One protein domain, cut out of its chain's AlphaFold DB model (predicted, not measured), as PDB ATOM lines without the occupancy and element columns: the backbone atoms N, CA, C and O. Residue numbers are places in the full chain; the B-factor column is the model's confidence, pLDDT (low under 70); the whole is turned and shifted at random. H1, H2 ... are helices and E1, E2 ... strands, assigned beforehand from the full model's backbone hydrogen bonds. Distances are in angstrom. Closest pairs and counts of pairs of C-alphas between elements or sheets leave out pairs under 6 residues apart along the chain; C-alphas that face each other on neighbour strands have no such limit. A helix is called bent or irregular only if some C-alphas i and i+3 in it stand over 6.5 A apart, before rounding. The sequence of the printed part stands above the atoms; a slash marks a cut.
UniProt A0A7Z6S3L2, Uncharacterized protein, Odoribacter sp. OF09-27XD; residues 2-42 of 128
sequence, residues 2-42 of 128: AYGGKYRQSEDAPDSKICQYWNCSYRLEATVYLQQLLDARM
ATOM      1  N   ALA A   2     -22.307   8.576 -24.713       57.19
ATOM      2  CA  ALA A   2     -21.139   8.049 -24.007       57.19
ATOM      3  C   ALA A   2     -21.341   8.301 -22.510       57.19
ATOM      4  O   ALA A   2     -21.458   9.450 -22.094       57.19
ATOM      5  N   TYR A   3     -21.440   7.235 -21.720       69.75
ATOM      6  CA  TYR A   3     -21.580   7.331 -20.269       69.75
ATOM      7  C   TYR A   3     -20.192   7.260 -19.624       69.75
ATOM      8  O   TYR A   3     -19.395   6.386 -19.959       69.75
ATOM      9  N   GLY A   4     -19.893   8.169 -18.694       76.50
ATOM     10  CA  GLY A   4     -18.585   8.277 -18.027       76.50
ATOM     11  C   GLY A   4     -18.298   7.210 -16.959       76.50
ATOM     12  O   GLY A   4     -17.420   7.409 -16.125       76.50
ATOM     13  N   GLY A   5     -19.042   6.099 -16.936       84.31
ATOM     14  CA  GLY A   5     -18.938   5.064 -15.908       84.31
ATOM     15  C   GLY A   5     -19.626   3.753 -16.294       84.31
ATOM     16  O   GLY A   5     -20.187   3.627 -17.378       84.31
ATOM     17  N   LYS A   6     -19.594   2.758 -15.394       87.44
ATOM     18  CA  LYS A   6     -20.176   1.412 -15.623       87.44
ATOM     19  C   LYS A   6     -21.705   1.359 -15.526       87.44
ATOM     20  O   LYS A   6     -22.300   0.319 -15.798       87.44
ATOM     21  N   TYR A   7     -22.327   2.449 -15.091       88.69
ATOM     22  CA  TYR A   7     -23.751   2.514 -14.793       88.69
ATOM     23  C   TYR A   7     -24.407   3.670 -15.541       88.69
ATOM     24  O   TYR A   7     -23.816   4.745 -15.654       88.69
ATOM     25  N   ARG A   8     -25.651   3.466 -15.975       87.50
ATOM     26  CA  ARG A   8     -26.585   4.556 -16.260       87.50
ATOM     27  C   ARG A   8     -27.394   4.798 -15.003       87.50
ATOM     28  O   ARG A   8     -28.043   3.879 -14.511       87.50
ATOM     29  N   GLN A   9     -27.350   6.029 -14.516       87.69
ATOM     30  CA  GLN A   9     -28.218   6.513 -13.451       87.69
ATOM     31  C   GLN A   9     -29.290   7.416 -14.059       87.69
ATOM     32  O   GLN A   9     -29.009   8.114 -15.037       87.69
ATOM     33  N   SER A  10     -30.522   7.339 -13.560       84.44
ATOM     34  CA  SER A  10     -31.546   8.324 -13.903       84.44
ATOM     35  C   SER A  10     -31.346   9.604 -13.090       84.44
ATOM     36  O   SER A  10     -30.576   9.635 -12.132       84.44
ATOM     37  N   GLU A  11     -32.019  10.671 -13.515       85.50
ATOM     38  CA  GLU A  11     -32.032  11.958 -12.808       85.50
ATOM     39  C   GLU A  11     -33.036  11.966 -11.640       85.50
ATOM     40  O   GLU A  11     -33.087  12.919 -10.866       85.50
ATOM     41  N   ASP A  12     -33.832  10.902 -11.503       85.62
ATOM     42  CA  ASP A  12     -34.840  10.772 -10.458       85.62
ATOM     43  C   ASP A  12     -34.197  10.551  -9.084       85.62
ATOM     44  O   ASP A  12     -33.188   9.854  -8.938       85.62
ATOM     45  N   ALA A  13     -34.828  11.096  -8.044       84.69
ATOM     46  CA  ALA A  13     -34.399  10.845  -6.676       84.69
ATOM     47  C   ALA A  13     -34.539   9.343  -6.332       84.69
ATOM     48  O   ALA A  13     -35.559   8.741  -6.688       84.69
ATOM     49  N   PRO A  14     -33.576   8.729  -5.614       82.44
ATOM     50  CA  PRO A  14     -33.613   7.298  -5.294       82.44
ATOM     51  C   PRO A  14     -34.865   6.832  -4.539       82.44
ATOM     52  O   PRO A  14     -35.241   5.668  -4.636       82.44
ATOM     53  N   ASP A  15     -35.507   7.724  -3.789       87.88
ATOM     54  CA  ASP A  15     -36.732   7.489  -3.019       87.88
ATOM     55  C   ASP A  15     -38.021   7.863  -3.780       87.88
ATOM     56  O   ASP A  15     -39.128   7.666  -3.268       87.88
ATOM     57  N   SER A  16     -37.902   8.369  -5.011       88.12
ATOM     58  CA  SER A  16     -39.044   8.725  -5.853       88.12
ATOM     59  C   SER A  16     -39.928   7.513  -6.161       88.12
ATOM     60  O   SER A  16     -39.466   6.372  -6.238       88.12
ATOM     61  N   LYS A  17     -41.216   7.761  -6.437       86.19
ATOM     62  CA  LYS A  17     -42.132   6.710  -6.915       86.19
ATOM     63  C   LYS A  17     -41.619   6.024  -8.183       86.19
ATOM     64  O   LYS A  17     -41.858   4.837  -8.353       86.19
ATOM     65  N   ILE A  18     -40.900   6.734  -9.053       84.75
ATOM     66  CA  ILE A  18     -40.303   6.135 -10.251       84.75
ATOM     67  C   ILE A  18     -39.264   5.091  -9.840       84.75
ATOM     68  O   ILE A  18     -39.358   3.949 -10.271       84.75
ATOM     69  N   CYS A  19     -38.343   5.413  -8.935       88.00
ATOM     70  CA  CYS A  19     -37.314   4.461  -8.507       88.00
ATOM     71  C   CYS A  19     -37.833   3.307  -7.640       88.00
ATOM     72  O   CYS A  19     -37.139   2.306  -7.482       88.00
ATOM     73  N   GLN A  20     -39.063   3.399  -7.125       87.38
ATOM     74  CA  GLN A  20     -39.736   2.265  -6.482       87.38
ATOM     75  C   GLN A  20     -40.172   1.189  -7.489       87.38
ATOM     76  O   GLN A  20     -40.214   0.013  -7.133       87.38
ATOM     77  N   TYR A  21     -40.488   1.573  -8.730       87.19
ATOM     78  CA  TYR A  21     -41.001   0.661  -9.762       87.19
ATOM     79  C   TYR A  21     -40.039   0.456 -10.945       87.19
ATOM     80  O   TYR A  21     -40.172  -0.526 -11.674       87.19
ATOM     81  N   TRP A  22     -39.051   1.336 -11.135       87.62
ATOM     82  CA  TRP A  22     -38.063   1.282 -12.214       87.62
ATOM     83  C   TRP A  22     -36.629   1.231 -11.691       87.62
ATOM     84  O   TRP A  22     -36.276   1.815 -10.668       87.62
ATOM     85  N   ASN A  23     -35.755   0.593 -12.475       87.88
ATOM     86  CA  ASN A  23     -34.316   0.621 -12.231       87.88
ATOM     87  C   ASN A  23     -33.738   2.003 -12.569       87.88
ATOM     88  O   ASN A  23     -33.379   2.283 -13.716       87.88
ATOM     89  N   CYS A  24     -33.589   2.846 -11.550       87.56
ATOM     90  CA  CYS A  24     -32.917   4.144 -11.657       87.56
ATOM     91  C   CYS A  24     -31.386   4.045 -11.704       87.56
ATOM     92  O   CYS A  24     -30.709   5.040 -11.933       87.56
ATOM     93  N   SER A  25     -30.820   2.850 -11.524       88.88
ATOM     94  CA  SER A  25     -29.400   2.576 -11.738       88.88
ATOM     95  C   SER A  25     -29.229   1.184 -12.330       88.88
ATOM     96  O   SER A  25     -29.716   0.206 -11.763       88.88
ATOM     97  N   TYR A  26     -28.549   1.073 -13.469       87.62
ATOM     98  CA  TYR A  26     -28.268  -0.221 -14.091       87.62
ATOM     99  C   TYR A  26     -26.925  -0.252 -14.816       87.62
ATOM    100  O   TYR A  26     -26.379   0.775 -15.217       87.62
ATOM    101  N   ARG A  27     -26.393  -1.468 -14.967       89.62
ATOM    102  CA  ARG A  27     -25.115  -1.784 -15.617       89.62
ATOM    103  C   ARG A  27     -25.182  -1.594 -17.127       89.62
ATOM    104  O   ARG A  27     -26.157  -1.997 -17.756       89.62
ATOM    105  N   LEU A  28     -24.137  -1.010 -17.709       88.75
ATOM    106  CA  LEU A  28     -24.113  -0.666 -19.133       88.75
ATOM    107  C   LEU A  28     -23.552  -1.755 -20.041       88.75
ATOM    108  O   LEU A  28     -23.799  -1.717 -21.242       88.75
ATOM    109  N   GLU A  29     -22.848  -2.744 -19.500       88.00
ATOM    110  CA  GLU A  29     -22.194  -3.791 -20.289       88.00
ATOM    111  C   GLU A  29     -23.179  -4.553 -21.193       88.00
ATOM    112  O   GLU A  29     -22.841  -4.910 -22.318       88.00
ATOM    113  N   ALA A  30     -24.423  -4.737 -20.738       87.19
ATOM    114  CA  ALA A  30     -25.471  -5.422 -21.493       87.19
ATOM    115  C   ALA A  30     -25.922  -4.663 -22.756       87.19
ATOM    116  O   ALA A  30     -26.416  -5.285 -23.693       87.19
ATOM    117  N   THR A  31     -25.735  -3.338 -22.816       87.69
ATOM    118  CA  THR A  31     -26.191  -2.526 -23.960       87.69
ATOM    119  C   THR A  31     -25.438  -2.853 -25.247       87.69
ATOM    120  O   THR A  31     -26.039  -2.851 -26.318       87.69
ATOM    121  N   VAL A  32     -24.156  -3.220 -25.149       88.56
ATOM    122  CA  VAL A  32     -23.349  -3.640 -26.304       88.56
ATOM    123  C   VAL A  32     -23.880  -4.951 -26.881       88.56
ATOM    124  O   VAL A  32     -24.077  -5.058 -28.089       88.56
ATOM    125  N   TYR A  33     -24.171  -5.932 -26.024       91.94
ATOM    126  CA  TYR A  33     -24.728  -7.215 -26.462       91.94
ATOM    127  C   TYR A  33     -26.146  -7.070 -27.022       91.94
ATOM    128  O   TYR A  33     -26.488  -7.732 -27.999       91.94
ATOM    129  N   LEU A  34     -26.960  -6.178 -26.446       91.94
ATOM    130  CA  LEU A  34     -28.271  -5.857 -27.000       91.94
ATOM    131  C   LEU A  34     -28.139  -5.259 -28.404       91.94
ATOM    132  O   LEU A  34     -28.836  -5.714 -29.303       91.94
ATOM    133  N   GLN A  35     -27.220  -4.311 -28.621       92.44
ATOM    134  CA  GLN A  35     -26.997  -3.745 -29.955       92.44
ATOM    135  C   GLN A  35     -26.587  -4.824 -30.965       92.44
ATOM    136  O   GLN A  35     -27.158  -4.887 -32.047       92.44
ATOM    137  N   GLN A  36     -25.681  -5.733 -30.592       95.06
ATOM    138  CA  GLN A  36     -25.290  -6.854 -31.456       95.06
ATOM    139  C   GLN A  36     -26.471  -7.770 -31.808       95.06
ATOM    140  O   GLN A  36     -26.573  -8.242 -32.939       95.06
ATOM    141  N   LEU A  37     -27.374  -8.025 -30.854       95.19
ATOM    142  CA  LEU A  37     -28.594  -8.788 -31.113       95.19
ATOM    143  C   LEU A  37     -29.506  -8.052 -32.098       95.19
ATOM    144  O   LEU A  37     -30.033  -8.686 -33.013       95.19
ATOM    145  N   LEU A  38     -29.680  -6.740 -31.922       93.38
ATOM    146  CA  LEU A  38     -30.486  -5.926 -32.826       93.38
ATOM    147  C   LEU A  38     -29.911  -5.972 -34.248       93.38
ATOM    148  O   LEU A  38     -30.638  -6.315 -35.178       93.38
ATOM    149  N   ASP A  39     -28.603  -5.748 -34.396       93.56
ATOM    150  CA  ASP A  39     -27.899  -5.786 -35.686       93.56
ATOM    151  C   ASP A  39     -28.040  -7.152 -36.382       93.56
ATOM    152  O   ASP A  39     -28.130  -7.237 -37.606       93.56
ATOM    153  N   ALA A  40     -28.085  -8.237 -35.606       95.50
ATOM    154  CA  ALA A  40     -28.170  -9.596 -36.128       95.50
ATOM    155  C   ALA A  40     -29.602 -10.096 -36.395       95.50
ATOM    156  O   ALA A  40     -29.755 -11.137 -37.047       95.50
ATOM    157  N   ARG A  41     -30.641  -9.459 -35.829       95.31
ATOM    158  CA  ARG A  41     -32.011 -10.019 -35.804       95.31
ATOM    159  C   ARG A  41     -33.135  -9.058 -36.171       95.31
ATOM    160  O   ARG A  41     -34.211  -9.548 -36.495       95.31
ATOM    161  N   MET A  42     -32.932  -7.741 -36.183       95.56
ATOM    162  CA  MET A  42     -33.955  -6.784 -36.634       95.56
ATOM    163  C   MET A  42     -34.009  -6.738 -38.167       95.56
ATOM    164  O   MET A  42     -33.649  -5.746 -38.790       95.56
TER     165      MET A  42
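What this domain is: This is residues 2 to 42 of the 128 residues of an uncharacterized protein of Odoribacter sp. OF09-27XD (UniProt A0A7Z6S3L2). A tiny ladder of two short antiparallel strands, E1 and E2, sits between a loop that holds the small helix H1 at one end and a longer helix, H2, that sticks out as an arm at the other. Residues 30 to 42, of which 30 to 41 belong to H2, stand free, and this arm makes much of the length. The printed part has 41 residues with two named strands and two named helices, in the order E1, H1, E2, H2 along the chain; the sheet has the order E1 - E2, and the class is mixed, helices and strands. The whole is only just loose, close to extended, with a radius of gyration of the C-alphas of 13.1 A, and its outline is flat, with spans of 38 by 22 by 11 A.

Where its parts are: Strand E1 is residues 7 to 9, 6.1 A from first to last C-alpha, and begins with C-alpha 7 at (-23.751, 2.514, -14.793). Its partner E2 is residues 25 to 27, 7.2 A long by the same measure. Between the two strands along the chain comes H1, residues 17 to 21, 6.8 A, with C-alpha 17 at (-42.132, 6.710, -6.915). H2 is residues 29 to 41, 19.4 A, and ends with C-alpha 41 at (-32.011, -10.019, -35.804). H2 is neither bent nor irregular, but only just: C-alphas 29 and 32 are 6.1 A apart.

How they stand to each other: E1 and E2 are antiparallel neighbours, with 160 degrees between their N-to-C directions. C-alphas 9 and 25 face each other at 4.5 A, and C-alphas 7 and 27 at 4.6 A. Across the pair, N 8 and O 26 are within hydrogen-bond range at 2.9 A, and N 26 and O 8 at 3.0 A. A short link of 7 residues joins E1 to H1, and a tight link of 3 residues joins H1 to E2. A tight link of 1 residue joins E2 to H2. H2 is apart from E1, and H1 and H2 are apart too. In H2, 8 of 9 O i to N i+4 pairs are within hydrogen-bond range; in H1, 0 of 1 are, beside 2 of 2 O i to N i+3 pairs.

The domain as a whole: The two C-alphas farthest apart in the domain, those of Asp 15 and Ala 40, are 38.2 A apart. From Ala 2 to Met 42, the first and last printed C-alphas are 23.3 A apart. The printed part has no cut, and there is no long link between its named elements. The mean pLDDT of the printed part is 87.3, and residues 2 to 3 are under 70, where the model's confidence is low.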